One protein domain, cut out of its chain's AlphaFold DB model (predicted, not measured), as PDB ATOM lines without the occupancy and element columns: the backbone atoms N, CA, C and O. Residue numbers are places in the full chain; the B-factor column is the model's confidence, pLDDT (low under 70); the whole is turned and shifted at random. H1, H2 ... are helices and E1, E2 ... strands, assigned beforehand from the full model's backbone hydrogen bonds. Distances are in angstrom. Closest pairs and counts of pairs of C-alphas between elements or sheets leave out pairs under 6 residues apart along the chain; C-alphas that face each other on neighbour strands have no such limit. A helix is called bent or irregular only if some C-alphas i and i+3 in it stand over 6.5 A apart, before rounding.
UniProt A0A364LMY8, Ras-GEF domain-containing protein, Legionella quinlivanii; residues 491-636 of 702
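This is residues 491 to 636 of the 702 residues of the protein "Ras-GEF domain-containing protein" of Legionella quinlivanii (UniProt A0A364LMY8). Three long helices, H2, H3 and H5, run side by side as an up-and-down bundle that makes the long axis of the model. Towards the end of the bundle where H2 begins and H3 ends, the shorter H1 packs along H3, a small sheet of E1, E2 and E3 lies by H1 and the start of H2, and the short H4 lies between H3 and H5 along the chain. The 146 printed residues hold five named helices and three named strands in the order E1 H1 E2 E3 H2 H3 H4 H5; the sheet, order E1 E2 E3, is mixed, and the class is mostly helix. The whole is only just compact, close to loose, with a radius of gyration of the C-alphas of 17.4 A, and elongated, spanning 61 by 32 by 24 A.

E1 is residues 500 to 502, with C-alpha 500 at (-27.300, 48.950, -45.437). H1 is residues 507 to 519, 18.1 A long. E2 is residues 525 to 528 and E3 residues 531 to 533. H2 is residues 538 to 557, 28.5 A long. H3, residues 561 to 592, is 46.2 A long from C-alpha 561 at (-22.255, 71.899, -16.123); it has a kink of 28 degrees near residue 568 and is irregular, C-alphas 562 and 565 being 8.4 A apart. H4 is residues 599 to 606. H5, residues 610 to 636, is 39.1 A long and ends with C-alpha 636 at (-19.346, 72.678, -5.299).

H2 and H3, a helical hairpin, touch at a shallow tilt of 1 degrees, opposite ways; their closest C-alphas, of Ser 539 and Leu 582, are 6.4 A apart. H5 touches H3, opposite ways, with the C-alphas of Ala 579 and Asn 614 closest at 6.4 A. H5 touches H2, the same way, closest at the C-alphas of Ile 543 and Val 617, 6.9 A. H1 touches residues 574 to 588 of H3, the same way at a shallow tilt of 26 degrees; the C-alphas of Asp 515 and Thr 581 are closest, at 6.0 A. H1 and H2 only just touch, with 3 pairs of C-alphas within 8 A. H3 and H4 are near each other, with 5 pairs of C-alphas within 10 A. E1 and E2 are parallel, with N 501 and O 525 3.0 A apart; E1, H1 and E2 form a strand-helix-strand unit, two parallel neighbour strands with a helix between, and its crossover is right-handed. E2 and E3 are an antiparallel hairpin, with N 533 and O 526 2.8 A apart. H1 and H2 are on the sheet but only graze it, with residues 510 to 514 and 538 to 541. In H1, H2, H4 and H5 every O i to N i+4 pair is within hydrogen-bond range; in H3, 26 of 28 are.

The C-alphas farthest apart, of Ser 493 and Ser 636, are 62.0 A apart. The printed part has no cut. The link from H3 to H4 is short, and the other links are tight. Mean pLDDT of the printed part is 83.1; residues 491 to 498 and 594 to 611 are under 70.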
ATOM      1  N   GLY A 491     -30.329  38.906 -49.639       62.00
ATOM      2  CA  GLY A 491     -30.635  39.378 -50.993       62.00
ATOM      3  C   GLY A 491     -30.004  38.438 -52.022       62.00
ATOM      4  O   GLY A 491     -28.792  38.225 -52.020       62.00
ATOM      5  N   SER A 492     -30.832  37.782 -52.834       52.97
ATOM      6  CA  SER A 492     -30.440  36.634 -53.661       52.97
ATOM      7  C   SER A 492     -29.752  37.008 -54.978       52.97
ATOM      8  O   SER A 492     -29.459  36.134 -55.788       52.97
ATOM      9  N   SER A 493     -29.436  38.282 -55.204       48.41
ATOM     10  CA  SER A 493     -28.662  38.718 -56.364       48.41
ATOM     11  C   SER A 493     -27.789  39.906 -55.975       48.41
ATOM     12  O   SER A 493     -28.237  40.796 -55.257       48.41
ATOM     13  N   GLY A 494     -26.529  39.908 -56.417       51.22
ATOM     14  CA  GLY A 494     -25.492  40.882 -56.047       51.22
ATOM     15  C   GLY A 494     -25.734  42.335 -56.482       51.22
ATOM     16  O   GLY A 494     -24.772  43.078 -56.637       51.22
ATOM     17  N   THR A 495     -26.981  42.744 -56.694       51.56
ATOM     18  CA  THR A 495     -27.369  44.082 -57.152       51.56
ATOM     19  C   THR A 495     -28.540  44.694 -56.386       51.56
ATOM     20  O   THR A 495     -28.701  45.907 -56.452       51.56
ATOM     21  N   GLU A 496     -29.322  43.936 -55.611       41.91
ATOM     22  CA  GLU A 496     -30.457  44.500 -54.864       41.91
ATOM     23  C   GLU A 496     -30.241  44.432 -53.351       41.91
ATOM     24  O   GLU A 496     -30.424  43.403 -52.701       41.91
ATOM     25  N   SER A 497     -29.850  45.593 -52.817       47.50
ATOM     26  CA  SER A 497     -29.928  45.994 -51.412       47.50
ATOM     27  C   SER A 497     -29.411  44.956 -50.415       47.50
ATOM     28  O   SER A 497     -30.175  44.366 -49.650       47.50
ATOM     29  N   ASP A 498     -28.086  44.818 -50.341       63.56
ATOM     30  CA  ASP A 498     -27.454  44.583 -49.044       63.56
ATOM     31  C   ASP A 498     -28.055  45.628 -48.093       63.56
ATOM     32  O   ASP A 498     -27.802  46.825 -48.259       63.56
ATOM     33  N   ILE A 499     -28.946  45.197 -47.191       72.25
ATOM     34  CA  ILE A 499     -29.640  46.099 -46.273       72.25
ATOM     35  C   ILE A 499     -28.555  46.855 -45.523       72.25
ATOM     36  O   ILE A 499     -27.818  46.274 -44.723       72.25
ATOM     37  N   THR A 500     -28.412  48.129 -45.876       82.06
ATOM     38  CA  THR A 500     -27.300  48.950 -45.437       82.06
ATOM     39  C   THR A 500     -27.789  49.858 -44.332       82.06
ATOM     40  O   THR A 500     -28.714  50.642 -44.535       82.06
ATOM     41  N   ILE A 501     -27.171  49.760 -43.157       87.12
ATOM     42  CA  ILE A 501     -27.364  50.762 -42.114       87.12
ATOM     43  C   ILE A 501     -26.233  51.775 -42.237       87.12
ATOM     44  O   ILE A 501     -25.065  51.454 -41.997       87.12
ATOM     45  N   GLU A 502     -26.590  52.998 -42.614       86.62
ATOM     46  CA  GLU A 502     -25.670  54.128 -42.595       86.62
ATOM     47  C   GLU A 502     -25.432  54.619 -41.164       86.62
ATOM     48  O   GLU A 502     -26.350  54.713 -40.347       86.62
ATOM     49  N   THR A 503     -24.191  55.002 -40.871       85.25
ATOM     50  CA  THR A 503     -23.786  55.533 -39.559       85.25
ATOM     51  C   THR A 503     -24.049  57.039 -39.414       85.25
ATOM     52  O   THR A 503     -23.438  57.688 -38.573       85.25
ATOM     53  N   SER A 504     -24.903  57.614 -40.266       79.75
ATOM     54  CA  SER A 504     -25.265  59.041 -40.277       79.75
ATOM     55  C   SER A 504     -26.255  59.424 -39.166       79.75
ATOM     56  O   SER A 504     -26.439  60.605 -38.882       79.75
ATOM     57  N   VAL A 505     -26.871  58.432 -38.516       85.81
ATOM     58  CA  VAL A 505     -27.802  58.602 -37.391       85.81
ATOM     59  C   VAL A 505     -27.093  58.516 -36.035       85.81
ATOM     60  O   VAL A 505     -25.973  58.019 -35.932       85.81
ATOM     61  N   GLU A 506     -27.758  58.967 -34.968       93.81
ATOM     62  CA  GLU A 506     -27.239  58.821 -33.606       93.81
ATOM     63  C   GLU A 506     -26.987  57.354 -33.226       93.81
ATOM     64  O   GLU A 506     -27.745  56.460 -33.604       93.81
ATOM     65  N   LEU A 507     -25.957  57.115 -32.404       93.06
ATOM     66  CA  LEU A 507     -25.550  55.765 -32.004       93.06
ATOM     67  C   LEU A 507     -26.692  54.968 -31.351       93.06
ATOM     68  O   LEU A 507     -26.812  53.782 -31.626       93.06
ATOM     69  N   SER A 508     -27.555  55.584 -30.532       93.69
ATOM     70  CA  SER A 508     -28.689  54.855 -29.936       93.69
ATOM     71  C   SER A 508     -29.663  54.358 -31.005       93.69
ATOM     72  O   SER A 508     -29.959  53.168 -31.044       93.69
ATOM     73  N   ALA A 509     -30.078  55.236 -31.924       94.56
ATOM     74  CA  ALA A 509     -30.971  54.880 -33.025       94.56
ATOM     75  C   ALA A 509     -30.335  53.850 -33.974       94.56
ATOM     76  O   ALA A 509     -31.018  52.974 -34.504       94.56
ATOM     77  N   PHE A 510     -29.016  53.927 -34.176       95.38
ATOM     78  CA  PHE A 510     -28.269  52.904 -34.901       95.38
ATOM     79  C   PHE A 510     -28.340  51.546 -34.187       95.38
ATOM     80  O   PHE A 510     -28.598  50.532 -34.834       95.38
ATOM     81  N   LEU A 511     -28.119  51.516 -32.867       95.38
ATOM     82  CA  LEU A 511     -28.182  50.288 -32.070       95.38
ATOM     83  C   LEU A 511     -29.593  49.690 -32.066       95.38
ATOM     84  O   LEU A 511     -29.704  48.477 -32.203       95.38
ATOM     85  N   ASP A 512     -30.647  50.513 -32.003       94.81
ATOM     86  CA  ASP A 512     -32.040  50.049 -32.097       94.81
ATOM     87  C   ASP A 512     -32.288  49.349 -33.439       94.81
ATOM     88  O   ASP A 512     -32.742  48.204 -33.474       94.81
ATOM     89  N   ARG A 513     -31.889  49.991 -34.548       93.75
ATOM     90  CA  ARG A 513     -31.989  49.401 -35.892       93.75
ATOM     91  C   ARG A 513     -31.192  48.108 -35.996       93.75
ATOM     92  O   ARG A 513     -31.688  47.123 -36.531       93.75
ATOM     93  N   LEU A 514     -29.957  48.083 -35.492       93.88
ATOM     94  CA  LEU A 514     -29.136  46.876 -35.519       93.88
ATOM     95  C   LEU A 514     -29.768  45.750 -34.682       93.88
ATOM     96  O   LEU A 514     -29.779  44.605 -35.128       93.88
ATOM     97  N   ASP A 515     -30.326  46.056 -33.508       93.94
ATOM     98  CA  ASP A 515     -31.010  45.088 -32.642       93.94
ATOM     99  C   ASP A 515     -32.210  44.432 -33.342       93.94
ATOM    100  O   ASP A 515     -32.417  43.228 -33.180       93.94
ATOM    101  N   GLU A 516     -32.962  45.181 -34.156       91.75
ATOM    102  CA  GLU A 516     -34.058  44.647 -34.978       91.75
ATOM    103  C   GLU A 516     -33.575  43.583 -35.971       91.75
ATOM    104  O   GLU A 516     -34.154  42.498 -36.038       91.75
ATOM    105  N   TYR A 517     -32.473  43.828 -36.687       91.25
ATOM    106  CA  TYR A 517     -31.904  42.822 -37.594       91.25
ATOM    107  C   TYR A 517     -31.304  41.634 -36.842       91.25
ATOM    108  O   TYR A 517     -31.452  40.486 -37.268       91.25
ATOM    109  N   LEU A 518     -30.670  41.877 -35.693       91.31
ATOM    110  CA  LEU A 518     -30.091  40.810 -34.879       91.31
ATOM    111  C   LEU A 518     -31.161  39.886 -34.286       91.31
ATOM    112  O   LEU A 518     -30.931  38.679 -34.212       91.31
ATOM    113  N   LYS A 519     -32.342  40.407 -33.921       89.81
ATOM    114  CA  LYS A 519     -33.512  39.588 -33.539       89.81
ATOM    115  C   LYS A 519     -33.937  38.640 -34.661       89.81
ATOM    116  O   LYS A 519     -34.378  37.531 -34.390       89.81
ATOM    117  N   LEU A 520     -33.750  39.056 -35.912       86.12
ATOM    118  CA  LEU A 520     -33.998  38.267 -37.119       86.12
ATOM    119  C   LEU A 520     -32.798  37.388 -37.517       86.12
ATOM    120  O   LEU A 520     -32.721  36.911 -38.647       86.12
ATOM    121  N   SER A 521     -31.829  37.176 -36.620       88.44
ATOM    122  CA  SER A 521     -30.629  36.380 -36.904       88.44
ATOM    123  C   SER A 521     -29.834  36.884 -38.127       88.44
ATOM    124  O   SER A 521     -29.152  36.122 -38.819       88.44
ATOM    125  N   HIS A 522     -29.900  38.190 -38.404       88.12
ATOM    126  CA  HIS A 522     -29.281  38.837 -39.557       88.12
ATOM    127  C   HIS A 522     -28.298  39.925 -39.105       88.12
ATOM    128  O   HIS A 522     -28.591  40.707 -38.207       88.12
ATOM    129  N   ILE A 523     -27.125  39.992 -39.744       89.25
ATOM    130  CA  ILE A 523     -26.168  41.087 -39.554       89.25
ATOM    131  C   ILE A 523     -26.214  41.907 -40.846       89.25
ATOM    132  O   ILE A 523     -25.781  41.390 -41.878       89.25
ATOM    133  N   PRO A 524     -26.789  43.122 -40.815       89.69
ATOM    134  CA  PRO A 524     -26.906  43.962 -41.996       89.69
ATOM    135  C   PRO A 524     -25.524  44.441 -42.432       89.69
ATOM    136  O   PRO A 524     -24.561  44.413 -41.661       89.69
ATOM    137  N   VAL A 525     -25.423  44.915 -43.670       88.38
ATOM    138  CA  VAL A 525     -24.204  45.577 -44.120       88.38
ATOM    139  C   VAL A 525     -24.125  46.931 -43.437       88.38
ATOM    140  O   VAL A 525     -25.053  47.731 -43.486       88.38
ATOM    141  N   ILE A 526     -23.021  47.196 -42.753       91.50
ATOM    142  CA  ILE A 526     -22.834  48.471 -42.066       91.50
ATOM    143  C   ILE A 526     -21.923  49.321 -42.938       91.50
ATOM    144  O   ILE A 526     -20.851  48.865 -43.342       91.50
ATOM    145  N   GLN A 527     -22.355  50.541 -43.252       92.62
ATOM    146  CA  GLN A 527     -21.546  51.499 -43.998       92.62
ATOM    147  C   GLN A 527     -21.250  52.726 -43.152       92.62
ATOM    148  O   GLN A 527     -22.157  53.398 -42.660       92.62
ATOM    149  N   SER A 528     -19.964  53.045 -43.035       93.69
ATOM    150  CA  SER A 528     -19.496  54.267 -42.398       93.69
ATOM    151  C   SER A 528     -18.649  55.065 -43.374       93.69
ATOM    152  O   SER A 528     -17.657  54.559 -43.899       93.69
ATOM    153  N   SER A 529     -19.039  56.313 -43.638       90.88
ATOM    154  CA  SER A 529     -18.330  57.204 -44.575       90.88
ATOM    155  C   SER A 529     -18.102  56.572 -45.960       90.88
ATOM    156  O   SER A 529     -17.008  56.646 -46.519       90.88
ATOM    157  N   GLY A 530     -19.111  55.866 -46.483       88.50
ATOM    158  CA  GLY A 530     -19.045  55.157 -47.768       88.50
ATOM    159  C   GLY A 530     -18.198  53.876 -47.766       88.50
ATOM    160  O   GLY A 530     -18.102  53.212 -48.795       88.50
ATOM    161  N   LYS A 531     -17.594  53.492 -46.633       92.56
ATOM    162  CA  LYS A 531     -16.854  52.232 -46.492       92.56
ATOM    163  C   LYS A 531     -17.731  51.160 -45.855       92.56
ATOM    164  O   LYS A 531     -18.329  51.385 -44.805       92.56
ATOM    165  N   ARG A 532     -17.762  49.981 -46.476       91.31
ATOM    166  CA  ARG A 532     -18.388  48.770 -45.930       91.31
ATOM    167  C   ARG A 532     -17.547  48.226 -44.778       91.31
ATOM    168  O   ARG A 532     -16.350  48.017 -44.944       91.31
ATOM    169  N   ILE A 533     -18.188  47.979 -43.641       90.81
ATOM    170  CA  ILE A 533     -17.595  47.337 -42.468       90.81
ATOM    171  C   ILE A 533     -17.867  45.837 -42.560       90.81
ATOM    172  O   ILE A 533     -19.010  45.414 -42.761       90.81
ATOM    173  N   ASP A 534     -16.811  45.035 -42.453       87.19
ATOM    174  CA  ASP A 534     -16.934  43.579 -42.441       87.19
ATOM    175  C   ASP A 534     -17.634  43.110 -41.152       87.19
ATOM    176  O   ASP A 534     -17.451  43.694 -40.082       87.19
ATOM    177  N   VAL A 535     -18.404  42.020 -41.226       86.31
ATOM    178  CA  VAL A 535     -19.082  41.412 -40.065       86.31
ATOM    179  C   VAL A 535     -18.105  41.127 -38.916       86.31
ATOM    180  O   VAL A 535     -18.458  41.269 -37.744       86.31
ATOM    181  N   SER A 536     -16.868  40.745 -39.242       83.75
ATOM    182  CA  SER A 536     -15.792  40.497 -38.278       83.75
ATOM    183  C   SER A 536     -15.261  41.766 -37.595       83.75
ATOM    184  O   SER A 536     -14.698  41.685 -36.500       83.75
ATOM    185  N   GLU A 537     -15.470  42.938 -38.195       89.12
ATOM    186  CA  GLU A 537     -15.031  44.242 -37.691       89.12
ATOM    187  C   GLU A 537     -16.142  45.009 -36.963       89.12
ATOM    188  O   GLU A 537     -15.840  45.879 -36.141       89.12
ATOM    189  N   THR A 538     -17.413  44.658 -37.199       90.31
ATOM    190  CA  THR A 538     -18.591  45.342 -36.648       90.31
ATOM    191  C   THR A 538     -18.486  45.617 -35.152       90.31
ATOM    192  O   THR A 538     -18.727  46.738 -34.711       90.31
ATOM    193  N   SER A 539     -18.092  44.635 -34.340       89.69
ATOM    194  CA  SER A 539     -18.020  44.845 -32.892       89.69
ATOM    195  C   SER A 539     -16.976  45.891 -32.493       89.69
ATOM    196  O   SER A 539     -17.245  46.725 -31.633       89.69
ATOM    197  N   ASN A 540     -15.794  45.872 -33.121       90.12
ATOM    198  CA  ASN A 540     -14.751  46.865 -32.848       90.12
ATOM    199  C   ASN A 540     -15.194  48.254 -33.313       90.12
ATOM    200  O   ASN A 540     -14.960  49.235 -32.611       90.12
ATOM    201  N   PHE A 541     -15.874  48.323 -34.460       93.75
ATOM    202  CA  PHE A 541     -16.467  49.554 -34.964       93.75
ATOM    203  C   PHE A 541     -17.455  50.166 -33.954       93.75
ATOM    204  O   PHE A 541     -17.294  51.326 -33.578       93.75
ATOM    205  N   LEU A 542     -18.410  49.382 -33.439       93.75
ATOM    206  CA  LEU A 542     -19.392  49.865 -32.457       93.75
ATOM    207  C   LEU A 542     -18.741  50.330 -31.155       93.75
ATOM    208  O   LEU A 542     -19.140  51.342 -30.581       93.75
ATOM    209  N   ILE A 543     -17.722  49.602 -30.696       92.31
ATOM    210  CA  ILE A 543     -16.975  49.972 -29.496       92.31
ATOM    211  C   ILE A 543     -16.275  51.305 -29.714       92.31
ATOM    212  O   ILE A 543     -16.426  52.180 -28.867       92.31
ATOM    213  N   ASN A 544     -15.568  51.480 -30.835       93.44
ATOM    214  CA  ASN A 544     -14.879  52.722 -31.183       93.44
ATOM    215  C   ASN A 544     -15.849  53.907 -31.263       93.44
ATOM    216  O   ASN A 544     -15.590  54.939 -30.644       93.44
ATOM    217  N   TRP A 545     -16.994  53.731 -31.926       94.31
ATOM    218  CA  TRP A 545     -18.020  54.767 -32.033       94.31
ATOM    219  C   TRP A 545     -18.594  55.156 -30.662       94.31
ATOM    220  O   TRP A 545     -18.769  56.338 -30.363       94.31
ATOM    221  N   PHE A 546     -18.797  54.186 -29.765       94.19
ATOM    222  CA  PHE A 546     -19.164  54.473 -28.378       94.19
ATOM    223  C   PHE A 546     -18.082  55.273 -27.643       94.19
ATOM    224  O   PHE A 546     -18.413  56.230 -26.945       94.19
ATOM    225  N   GLN A 547     -16.793  54.951 -27.823       93.88
ATOM    226  CA  GLN A 547     -15.715  55.746 -27.213       93.88
ATOM    227  C   GLN A 547     -15.747  57.195 -27.702       93.88
ATOM    228  O   GLN A 547     -15.549  58.115 -26.913       93.88
ATOM    229  N   GLU A 548     -15.989  57.406 -28.996       94.62
ATOM    230  CA  GLU A 548     -16.107  58.741 -29.583       94.62
ATOM    231  C   GLU A 548     -17.309  59.505 -29.025       94.62
ATOM    232  O   GLU A 548     -17.161  60.670 -28.651       94.62
ATOM    233  N   LYS A 549     -18.466  58.847 -28.868       94.38
ATOM    234  CA  LYS A 549     -19.649  59.465 -28.255       94.38
ATOM    235  C   LYS A 549     -19.391  59.860 -26.800       94.38
ATOM    236  O   LYS A 549     -19.705  60.989 -26.432       94.38
ATOM    237  N   ILE A 550     -18.748  58.999 -26.005       93.38
ATOM    238  CA  ILE A 550     -18.349  59.329 -24.626       93.38
ATOM    239  C   ILE A 550     -17.388  60.525 -24.604       93.38
ATOM    240  O   ILE A 550     -17.587  61.447 -23.820       93.38
ATOM    241  N   ARG A 551     -16.396  60.580 -25.505       94.12
ATOM    242  CA  ARG A 551     -15.497  61.746 -25.622       94.12
ATOM    243  C   ARG A 551     -16.241  63.029 -26.008       94.12
ATOM    244  O   ARG A 551     -15.851  64.100 -25.556       94.12
ATOM    245  N   SER A 552     -17.283  62.947 -26.839       94.19
ATOM    246  CA  SER A 552     -18.137  64.101 -27.164       94.19
ATOM    247  C   SER A 552     -18.907  64.581 -25.936       94.19
ATOM    248  O   SER A 552     -18.865  65.766 -25.623       94.19
ATOM    249  N   MET A 553     -19.524  63.658 -25.191       92.44
ATOM    250  CA  MET A 553     -20.233  63.973 -23.945       92.44
ATOM    251  C   MET A 553     -19.289  64.584 -22.901       92.44
ATOM    252  O   MET A 553     -19.660  65.550 -22.248       92.44
ATOM    253  N   GLU A 554     -18.046  64.097 -22.785       90.69
ATOM    254  CA  GLU A 554     -17.012  64.711 -21.932       90.69
ATOM    255  C   GLU A 554     -16.731  66.172 -22.317       90.69
ATOM    256  O   GLU A 554     -16.598  67.025 -21.439       90.69
ATOM    257  N   LYS A 555     -16.651  66.479 -23.620       93.75
ATOM    258  CA  LYS A 555     -16.426  67.849 -24.109       93.75
ATOM    259  C   LYS A 555     -17.628  68.758 -23.860       93.75
ATOM    260  O   LYS A 555     -17.439  69.903 -23.463       93.75
ATOM    261  N   GLU A 556     -18.842  68.264 -24.085       91.88
ATOM    262  CA  GLU A 556     -20.080  69.012 -23.827       91.88
ATOM    263  C   GLU A 556     -20.270  69.288 -22.333       91.88
ATOM    264  O   GLU A 556     -20.633  70.400 -21.956       91.88
ATOM    265  N   LEU A 557     -19.946  68.314 -21.478       89.38
ATOM    266  CA  LEU A 557     -19.980  68.461 -20.025       89.38
ATOM    267  C   LEU A 557     -19.051  69.575 -19.537       89.38
ATOM    268  O   LEU A 557     -19.424  70.348 -18.660       89.38
ATOM    269  N   ALA A 558     -17.859  69.684 -20.132       89.00
ATOM    270  CA  ALA A 558     -16.915  70.754 -19.820       89.00
ATOM    271  C   ALA A 558     -17.442  72.151 -20.204       89.00
ATOM    272  O   ALA A 558     -16.933  73.149 -19.703       89.00
ATOM    273  N   GLN A 559     -18.443  72.229 -21.088       91.50
ATOM    274  CA  GLN A 559     -19.071  73.481 -21.524       91.50
ATOM    275  C   GLN A 559     -20.399  73.774 -20.808       91.50
ATOM    276  O   GLN A 559     -20.762  74.940 -20.675       91.50
ATOM    277  N   LYS A 560     -21.147  72.745 -20.384       87.81
ATOM    278  CA  LYS A 560     -22.501  72.857 -19.812       87.81
ATOM    279  C   LYS A 560     -22.633  72.000 -18.552       87.81
ATOM    280  O   LYS A 560     -23.003  70.827 -18.616       87.81
ATOM    281  N   GLN A 561     -22.354  72.606 -17.403       81.94
ATOM    282  CA  GLN A 561     -22.255  71.899 -16.123       81.94
ATOM    283  C   GLN A 561     -23.620  71.541 -15.503       81.94
ATOM    284  O   GLN A 561     -23.705  70.612 -14.706       81.94
ATOM    285  N   ASP A 562     -24.704  72.186 -15.941       85.12
ATOM    286  CA  ASP A 562     -26.042  72.028 -15.350       85.12
ATOM    287  C   ASP A 562     -26.722  70.675 -15.660       85.12
ATOM    288  O   ASP A 562     -27.757  70.352 -15.084       85.12
ATOM    289  N   ASN A 563     -26.134  69.842 -16.535       85.38
ATOM    290  CA  ASN A 563     -26.743  68.597 -17.035       85.38
ATOM    291  C   ASN A 563     -25.991  67.305 -16.650       85.38
ATOM    292  O   ASN A 563     -26.218  66.262 -17.264       85.38
ATOM    293  N   ILE A 564     -25.102  67.336 -15.645       87.88
ATOM    294  CA  ILE A 564     -24.238  66.191 -15.273       87.88
ATOM    295  C   ILE A 564     -25.029  64.884 -15.078       87.88
ATOM    296  O   ILE A 564     -24.634  63.844 -15.608       87.88
ATOM    297  N   THR A 565     -26.145  64.926 -14.343       88.81
ATOM    298  CA  THR A 565     -26.954  63.732 -14.044       88.81
ATOM    299  C   THR A 565     -27.510  63.087 -15.313       88.81
ATOM    300  O   THR A 565     -27.419  61.869 -15.461       88.81
ATOM    301  N   ASN A 566     -27.996  63.895 -16.261       91.62
ATOM    302  CA  ASN A 566     -28.546  63.402 -17.525       91.62
ATOM    303  C   ASN A 566     -27.458  62.729 -18.370       91.62
ATOM    304  O   ASN A 566     -27.638  61.598 -18.804       91.62
ATOM    305  N   PHE A 567     -26.275  63.347 -18.495       89.19
ATOM    306  CA  PHE A 567     -25.156  62.739 -19.225       89.19
ATOM    307  C   PHE A 567     -24.726  61.386 -18.635       89.19
ATOM    308  O   PHE A 567     -24.375  60.464 -19.375       89.19
ATOM    309  N   VAL A 568     -24.741  61.245 -17.305       89.06
ATOM    310  CA  VAL A 568     -24.409  59.975 -16.645       89.06
ATOM    311  C   VAL A 568     -25.466  58.912 -16.941       89.06
ATOM    312  O   VAL A 568     -25.096  57.808 -17.345       89.06
ATOM    313  N   GLU A 569     -26.753  59.219 -16.784       92.75
ATOM    314  CA  GLU A 569     -27.824  58.253 -17.059       92.75
ATOM    315  C   GLU A 569     -27.887  57.864 -18.544       92.75
ATOM    316  O   GLU A 569     -27.937  56.671 -18.856       92.75
ATOM    317  N   ASP A 570     -27.718  58.820 -19.459       92.06
ATOM    318  CA  ASP A 570     -27.642  58.562 -20.902       92.06
ATOM    319  C   ASP A 570     -26.466  57.638 -21.247       92.06
ATOM    320  O   ASP A 570     -26.608  56.683 -22.014       92.06
ATOM    321  N   SER A 571     -25.296  57.859 -20.634       90.38
ATOM    322  CA  SER A 571     -24.119  57.012 -20.863       90.38
ATOM    323  C   SER A 571     -24.312  55.576 -20.351       90.38
ATOM    324  O   SER A 571     -23.870  54.623 -21.004       90.38
ATOM    325  N   LYS A 572     -25.015  55.389 -19.221       93.12
ATOM    326  CA  LYS A 572     -25.367  54.066 -18.676       93.12
ATOM    327  C   LYS A 572     -26.397  53.351 -19.546       93.12
ATOM    328  O   LYS A 572     -26.252  52.146 -19.788       93.12
ATOM    329  N   ALA A 573     -27.414  54.072 -20.020       94.25
ATOM    330  CA  ALA A 573     -28.422  53.543 -20.931       94.25
ATOM    331  C   ALA A 573     -27.768  53.087 -22.244       94.25
ATOM    332  O   ALA A 573     -27.947  51.941 -22.665       94.25
ATOM    333  N   LEU A 574     -26.910  53.931 -22.823       93.88
ATOM    334  CA  LEU A 574     -26.180  53.637 -24.053       93.88
ATOM    335  C   LEU A 574     -25.217  52.451 -23.896       93.88
ATOM    336  O   LEU A 574     -25.171  51.580 -24.763       93.88
ATOM    337  N   TYR A 575     -24.490  52.366 -22.777       94.00
ATOM    338  CA  TYR A 575     -23.655  51.205 -22.453       94.00
ATOM    339  C   TYR A 575     -24.474  49.917 -22.370       94.00
ATOM    340  O   TYR A 575     -24.101  48.907 -22.965       94.00
ATOM    341  N   SER A 576     -25.594  49.950 -21.644       93.06
ATOM    342  CA  SER A 576     -26.463  48.781 -21.467       93.06
ATOM    343  C   SER A 576     -27.018  48.308 -22.812       93.06
ATOM    344  O   SER A 576     -27.040  47.106 -23.093       93.06
ATOM    345  N   HIS A 577     -27.388  49.253 -23.680       94.56
ATOM    346  CA  HIS A 577     -27.849  48.964 -25.029       94.56
ATOM    347  C   HIS A 577     -26.738  48.358 -25.903       94.56
ATOM    348  O   HIS A 577     -26.939  47.310 -26.524       94.56
ATOM    349  N   LEU A 578     -25.542  48.954 -25.904       93.56
ATOM    350  CA  LEU A 578     -24.392  48.436 -26.643       93.56
ATOM    351  C   LEU A 578     -24.002  47.031 -26.168       93.56
ATOM    352  O   LEU A 578     -23.805  46.147 -26.994       93.56
ATOM    353  N   ALA A 579     -23.934  46.798 -24.855       91.06
ATOM    354  CA  ALA A 579     -23.574  45.501 -24.287       91.06
ATOM    355  C   ALA A 579     -24.554  44.399 -24.723       91.06
ATOM    356  O   ALA A 579     -24.128  43.325 -25.153       91.06
ATOM    357  N   ARG A 580     -25.865  44.683 -24.687       93.31
ATOM    358  CA  ARG A 580     -26.908  43.772 -25.189       93.31
ATOM    359  C   ARG A 580     -26.749  43.500 -26.687       93.31
ATOM    360  O   ARG A 580     -26.823  42.346 -27.107       93.31
ATOM    361  N   THR A 581     -26.504  44.544 -27.475       93.50
ATOM    362  CA  THR A 581     -26.348  44.451 -28.936       93.50
ATOM    363  C   THR A 581     -25.107  43.646 -29.317       93.50
ATOM    364  O   THR A 581     -25.189  42.760 -30.162       93.50
ATOM    365  N   LEU A 582     -23.969  43.879 -28.655       90.56
ATOM    366  CA  LEU A 582     -22.724  43.135 -28.876       90.56
ATOM    367  C   LEU A 582     -22.862  41.650 -28.527       90.56
ATOM    368  O   LEU A 582     -22.303  40.798 -29.221       90.56
ATOM    369  N   GLU A 583     -23.614  41.326 -27.475       89.81
ATOM    370  CA  GLU A 583     -23.883  39.937 -27.105       89.81
ATOM    371  C   GLU A 583     -24.784  39.239 -28.133       89.81
ATOM    372  O   GLU A 583     -24.488  38.115 -28.542       89.81
ATOM    373  N   LYS A 584     -25.829  39.907 -28.634       90.75
ATOM    374  CA  LYS A 584     -26.651  39.372 -29.733       90.75
ATOM    375  C   LYS A 584     -25.854  39.222 -31.026       90.75
ATOM    376  O   LYS A 584     -25.902  38.169 -31.655       90.75
ATOM    377  N   LEU A 585     -25.067  40.233 -31.392       91.00
ATOM    378  CA  LEU A 585     -24.193  40.212 -32.563       91.00
ATOM    379  C   LEU A 585     -23.235  39.023 -32.509       91.00
ATOM    380  O   LEU A 585     -23.072  38.302 -33.493       91.00
ATOM    381  N   ARG A 586     -22.654  38.767 -31.332       86.94
ATOM    382  CA  ARG A 586     -21.834  37.582 -31.089       86.94
ATOM    383  C   ARG A 586     -22.606  36.292 -31.338       86.94
ATOM    384  O   ARG A 586     -22.080  35.404 -32.006       86.94
ATOM    385  N   GLN A 587     -23.804  36.162 -30.770       87.00
ATOM    386  CA  GLN A 587     -24.622  34.956 -30.905       87.00
ATOM    387  C   GLN A 587     -24.971  34.691 -32.373       87.00
ATOM    388  O   GLN A 587     -24.705  33.598 -32.871       87.00
ATOM    389  N   VAL A 588     -25.463  35.708 -33.083       88.56
ATOM    390  CA  VAL A 588     -25.817  35.622 -34.506       88.56
ATOM    391  C   VAL A 588     -24.594  35.275 -35.357       88.56
ATOM    392  O   VAL A 588     -24.645  34.342 -36.157       88.56
ATOM    393  N   SER A 589     -23.466  35.961 -35.147       85.50
ATOM    394  CA  SER A 589     -22.217  35.691 -35.869       85.50
ATOM    395  C   SER A 589     -21.741  34.248 -35.654       85.50
ATOM    396  O   SER A 589     -21.474  33.514 -36.609       85.50
ATOM    397  N   ARG A 590     -21.738  33.784 -34.397       83.12
ATOM    398  CA  ARG A 590     -21.296  32.433 -34.022       83.12
ATOM    399  C   ARG A 590     -22.193  31.326 -34.571       83.12
ATOM    400  O   ARG A 590     -21.692  30.229 -34.832       83.12
ATOM    401  N   LEU A 591     -23.500  31.557 -34.674       82.56
ATOM    402  CA  LEU A 591     -24.446  30.555 -35.168       82.56
ATOM    403  C   LEU A 591     -24.472  30.511 -36.698       82.56
ATOM    404  O   LEU A 591     -24.348  29.426 -37.261       82.56
ATOM    405  N   TYR A 592     -24.560  31.664 -37.366       83.31
ATOM    406  CA  TYR A 592     -24.927  31.723 -38.786       83.31
ATOM    407  C   TYR A 592     -23.793  32.114 -39.742       83.31
ATOM    408  O   TYR A 592     -23.916  31.880 -40.939       83.31
ATOM    409  N   TYR A 593     -22.680  32.671 -39.254       79.38
ATOM    410  CA  TYR A 593     -21.595  33.196 -40.104       79.38
ATOM    411  C   TYR A 593     -20.293  32.382 -39.983       79.38
ATOM    412  O   TYR A 593     -19.197  32.886 -40.222       79.38
ATOM    413  N   ARG A 594     -20.401  31.084 -39.650       68.50
ATOM    414  CA  ARG A 594     -19.254  30.165 -39.479       68.50
ATOM    415  C   ARG A 594     -18.456  29.887 -40.760       68.50
ATOM    416  O   ARG A 594     -17.355  29.355 -40.672       68.50
ATOM    417  N   THR A 595     -19.007  30.177 -41.936       53.66
ATOM    418  CA  THR A 595     -18.527  29.656 -43.227       53.66
ATOM    419  C   THR A 595     -17.482  30.512 -43.939       53.66
ATOM    420  O   THR A 595     -17.007  30.103 -44.996       53.66
ATOM    421  N   SER A 596     -17.049  31.644 -43.379       48.31
ATOM    422  CA  SER A 596     -15.857  32.307 -43.921       48.31
ATOM    423  C   SER A 596     -14.619  31.451 -43.588       48.31
ATOM    424  O   SER A 596     -14.475  31.056 -42.426       48.31
ATOM    425  N   PRO A 597     -13.757  31.107 -44.570       49.16
ATOM    426  CA  PRO A 597     -12.711  30.089 -44.443       49.16
ATOM    427  C   PRO A 597     -11.871  30.259 -43.172       49.16
ATOM    428  O   PRO A 597     -11.665  31.378 -42.714       49.16
ATOM    429  N   VAL A 598     -11.396  29.123 -42.637       49.91
ATOM    430  CA  VAL A 598     -10.628  28.811 -41.398       49.91
ATOM    431  C   VAL A 598      -9.837  29.951 -40.705       49.91
ATOM    432  O   VAL A 598      -9.622  29.907 -39.489       49.91
ATOM    433  N   ALA A 599      -9.433  30.996 -41.423       49.81
ATOM    434  CA  ALA A 599      -8.920  32.248 -40.875       49.81
ATOM    435  C   ALA A 599      -9.933  33.000 -39.976       49.81
ATOM    436  O   ALA A 599      -9.539  33.524 -38.934       49.81
ATOM    437  N   THR A 600     -11.231  33.004 -40.300       50.06
ATOM    438  CA  THR A 600     -12.233  33.850 -39.610       50.06
ATOM    439  C   THR A 600     -12.709  33.261 -38.281       50.06
ATOM    440  O   THR A 600     -12.944  33.995 -37.324       50.06
ATOM    441  N   LEU A 601     -12.759  31.928 -38.163       46.59
ATOM    442  CA  LEU A 601     -13.052  31.248 -36.893       46.59
ATOM    443  C   LEU A 601     -11.912  31.427 -35.883       46.59
ATOM    444  O   LEU A 601     -12.162  31.716 -34.718       46.59
ATOM    445  N   ASN A 602     -10.654  31.356 -36.338       51.19
ATOM    446  CA  ASN A 602      -9.512  31.722 -35.498       51.19
ATOM    447  C   ASN A 602      -9.547  33.208 -35.106       51.19
ATOM    448  O   ASN A 602      -9.093  33.549 -34.021       51.19
ATOM    449  N   PHE A 603     -10.081  34.089 -35.952       53.03
ATOM    450  CA  PHE A 603     -10.193  35.514 -35.648       53.03
ATOM    451  C   PHE A 603     -11.275  35.805 -34.593       53.03
ATOM    452  O   PHE A 603     -10.987  36.469 -33.594       53.03
ATOM    453  N   LEU A 604     -12.482  35.252 -34.759       51.91
ATOM    454  CA  LEU A 604     -13.596  35.443 -33.824       51.91
ATOM    455  C   LEU A 604     -13.394  34.697 -32.493       51.91
ATOM    456  O   LEU A 604     -13.685  35.266 -31.451       51.91
ATOM    457  N   ASP A 605     -12.828  33.488 -32.473       55.44
ATOM    458  CA  ASP A 605     -12.597  32.788 -31.196       55.44
ATOM    459  C   ASP A 605     -11.309  33.238 -30.473       55.44
ATOM    460  O   ASP A 605     -11.257  33.159 -29.246       55.44
ATOM    461  N   LYS A 606     -10.263  33.725 -31.174       59.94
ATOM    462  CA  LYS A 606      -8.989  34.119 -30.519       59.94
ATOM    463  C   LYS A 606      -8.824  35.614 -30.249       59.94
ATOM    464  O   LYS A 606      -8.114  35.954 -29.307       59.94
ATOM    465  N   ARG A 607      -9.407  36.517 -31.051       55.47
ATOM    466  CA  ARG A 607      -9.282  37.982 -30.843       55.47
ATOM    467  C   ARG A 607     -10.567  38.647 -30.372       55.47
ATOM    468  O   ARG A 607     -10.506  39.713 -29.762       55.47
ATOM    469  N   TYR A 608     -11.721  38.041 -30.631       58.28
ATOM    470  CA  TYR A 608     -12.992  38.551 -30.142       58.28
ATOM    471  C   TYR A 608     -13.368  37.849 -28.835       58.28
ATOM    472  O   TYR A 608     -14.211  36.961 -28.793       58.28
ATOM    473  N   ASN A 609     -12.727  38.269 -27.739       68.81
ATOM    474  CA  ASN A 609     -13.189  37.922 -26.400       68.81
ATOM    475  C   ASN A 609     -14.294  38.920 -25.992       68.81
ATOM    476  O   ASN A 609     -13.992  40.071 -25.670       68.81
ATOM    477  N   PRO A 610     -15.575  38.523 -25.988       65.56
ATOM    478  CA  PRO A 610     -16.695  39.427 -25.717       65.56
ATOM    479  C   PRO A 610     -16.667  39.929 -24.278       65.56
ATOM    480  O   PRO A 610     -17.074  41.052 -24.006       65.56
ATOM    481  N   ILE A 611     -16.146  39.107 -23.364       68.81
ATOM    482  CA  ILE A 611     -15.936  39.479 -21.967       68.81
ATOM    483  C   ILE A 611     -14.885  40.586 -21.907       68.81
ATOM    484  O   ILE A 611     -15.087  41.590 -21.235       68.81
ATOM    485  N   GLU A 612     -13.789  40.448 -22.654       79.44
ATOM    486  CA  GLU A 612     -12.746  41.472 -22.721       79.44
ATOM    487  C   GLU A 612     -13.257  42.773 -23.350       79.44
ATOM    488  O   GLU A 612     -12.994  43.853 -22.825       79.44
ATOM    489  N   GLN A 613     -14.026  42.687 -24.437       77.88
ATOM    490  CA  GLN A 613     -14.619  43.851 -25.094       77.88
ATOM    491  C   GLN A 613     -15.644  44.550 -24.194       77.88
ATOM    492  O   GLN A 613     -15.564  45.759 -24.000       77.88
ATOM    493  N   ASN A 614     -16.542  43.802 -23.552       76.56
ATOM    494  CA  ASN A 614     -17.490  44.367 -22.595       76.56
ATOM    495  C   ASN A 614     -16.759  45.002 -21.398       76.56
ATOM    496  O   ASN A 614     -17.090  46.109 -20.981       76.56
ATOM    497  N   ASN A 615     -15.685  44.375 -20.908       83.62
ATOM    498  CA  ASN A 615     -14.827  44.952 -19.870       83.62
ATOM    499  C   ASN A 615     -14.140  46.248 -20.330       83.62
ATOM    500  O   ASN A 615     -14.031  47.180 -19.533       83.62
ATOM    501  N   LYS A 616     -13.710  46.348 -21.598       84.94
ATOM    502  CA  LYS A 616     -13.162  47.589 -22.176       84.94
ATOM    503  C   LYS A 616     -14.204  48.704 -22.170       84.94
ATOM    504  O   LYS A 616     -13.915  49.790 -21.673       84.94
ATOM    505  N   VAL A 617     -15.419  48.431 -22.648       82.75
ATOM    506  CA  VAL A 617     -16.514  49.415 -22.659       82.75
ATOM    507  C   VAL A 617     -16.906  49.813 -21.228       82.75
ATOM    508  O   VAL A 617     -17.011  51.000 -20.922       82.75
ATOM    509  N   LYS A 618     -17.020  48.845 -20.311       88.06
ATOM    510  CA  LYS A 618     -17.314  49.089 -18.891       88.06
ATOM    511  C   LYS A 618     -16.250  49.957 -18.222       88.06
ATOM    512  O   LYS A 618     -16.579  50.861 -17.459       88.06
ATOM    513  N   LYS A 619     -14.969  49.712 -18.517       92.12
ATOM    514  CA  LYS A 619     -13.851  50.518 -18.009       92.12
ATOM    515  C   LYS A 619     -13.940  51.967 -18.495       92.12
ATOM    516  O   LYS A 619     -13.676  52.872 -17.710       92.12
ATOM    517  N   LEU A 620     -14.334  52.184 -19.752       86.12
ATOM    518  CA  LEU A 620     -14.542  53.525 -20.305       86.12
ATOM    519  C   LEU A 620     -15.703  54.254 -19.627       86.12
ATOM    520  O   LEU A 620     -15.522  55.393 -19.205       86.12
ATOM    521  N   LEU A 621     -16.851  53.590 -19.456       90.44
ATOM    522  CA  LEU A 621     -18.001  54.162 -18.750       90.44
ATOM    523  C   LEU A 621     -17.644  54.535 -17.307       90.44
ATOM    524  O   LEU A 621     -17.924  55.642 -16.865       90.44
ATOM    525  N   ASN A 622     -16.987  53.631 -16.578       91.44
ATOM    526  CA  ASN A 622     -16.566  53.906 -15.205       91.44
ATOM    527  C   ASN A 622     -15.599  55.095 -15.146       91.44
ATOM    528  O   ASN A 622     -15.739  55.945 -14.274       91.44
ATOM    529  N   GLY A 623     -14.660  55.186 -16.095       92.38
ATOM    530  CA  GLY A 623     -13.762  56.334 -16.213       92.38
ATOM    531  C   GLY A 623     -14.509  57.650 -16.443       92.38
ATOM    532  O   GLY A 623     -14.189  58.646 -15.798       92.38
ATOM    533  N   PHE A 624     -15.531  57.644 -17.304       89.88
ATOM    534  CA  PHE A 624     -16.405  58.795 -17.533       89.88
ATOM    535  C   PHE A 624     -17.153  59.207 -16.258       89.88
ATOM    536  O   PHE A 624     -17.071  60.365 -15.855       89.88
ATOM    537  N   ILE A 625     -17.798  58.257 -15.572       90.94
ATOM    538  CA  ILE A 625     -18.539  58.500 -14.321       90.94
ATOM    539  C   ILE A 625     -17.625  59.065 -13.224       90.94
ATOM    540  O   ILE A 625     -18.018  59.956 -12.473       90.94
ATOM    541  N   THR A 626     -16.390  58.570 -13.110       92.75
ATOM    542  CA  THR A 626     -15.425  59.122 -12.150       92.75
ATOM    543  C   THR A 626     -15.058  60.564 -12.498       92.75
ATOM    544  O   THR A 626     -15.046  61.413 -11.611       92.75
ATOM    545  N   LYS A 627     -14.805  60.874 -13.777       90.19
ATOM    546  CA  LYS A 627     -14.522  62.252 -14.203       90.19
ATOM    547  C   LYS A 627     -15.702  63.184 -13.929       90.19
ATOM    548  O   LYS A 627     -15.488  64.268 -13.398       90.19
ATOM    549  N   THR A 628     -16.932  62.779 -14.252       86.44
ATOM    550  CA  THR A 628     -18.127  63.611 -14.032       86.44
ATOM    551  C   THR A 628     -18.372  63.887 -12.549       86.44
ATOM    552  O   THR A 628     -18.693  65.019 -12.189       86.44
ATOM    553  N   ARG A 629     -18.132  62.900 -11.673       89.38
ATOM    554  CA  ARG A 629     -18.168  63.090 -10.216       89.38
ATOM    555  C   ARG A 629     -17.160  64.148  -9.760       89.38
ATOM    556  O   ARG A 629     -17.543  65.073  -9.051       89.38
ATOM    557  N   ASN A 630     -15.920  64.069 -10.240       89.62
ATOM    558  CA  ASN A 630     -14.885  65.049  -9.906       89.62
ATOM    559  C   ASN A 630     -15.262  66.470 -10.375       89.62
ATOM    560  O   ASN A 630     -14.991  67.432  -9.665       89.62
ATOM    561  N   TYR A 631     -15.921  66.620 -11.531       86.06
ATOM    562  CA  TYR A 631     -16.438  67.920 -11.987       86.06
ATOM    563  C   TYR A 631     -17.554  68.466 -11.089       86.06
ATOM    564  O   TYR A 631     -17.600  69.670 -10.837       86.06
ATOM    565  N   SER A 632     -18.440  67.600 -10.589       86.56
ATOM    566  CA  SER A 632     -19.480  67.996  -9.633       86.56
ATOM    567  C   SER A 632     -18.880  68.470  -8.305       86.56
ATOM    568  O   SER A 632     -19.341  69.463  -7.748       86.56
ATOM    569  N   GLU A 633     -17.842  67.786  -7.815       86.69
ATOM    570  CA  GLU A 633     -17.130  68.130  -6.573       86.69
ATOM    571  C   GLU A 633     -16.263  69.399  -6.724       86.69
ATOM    572  O   GLU A 633     -16.175  70.228  -5.816       86.69
ATOM    573  N   ALA A 634     -15.664  69.611  -7.899       82.56
ATOM    574  CA  ALA A 634     -14.947  70.846  -8.216       82.56
ATOM    575  C   ALA A 634     -15.895  72.060  -8.307       82.56
ATOM    576  O   ALA A 634     -15.559  73.149  -7.853       82.56
ATOM    577  N   SER A 635     -17.108  71.870  -8.838       75.38
ATOM    578  CA  SER A 635     -18.118  72.935  -8.927       75.38
ATOM    579  C   SER A 635     -18.636  73.366  -7.555       75.38
ATOM    580  O   SER A 635     -18.823  74.561  -7.301       75.38
ATOM    581  N   SER A 636     -18.865  72.403  -6.655       72.38
ATOM    582  CA  SER A 636     -19.346  72.678  -5.299       72.38
ATOM    583  C   SER A 636     -18.281  73.376  -4.450       72.38
ATOM    584  O   SER A 636     -18.602  74.297  -3.698       72.38
TER     585      SER A 636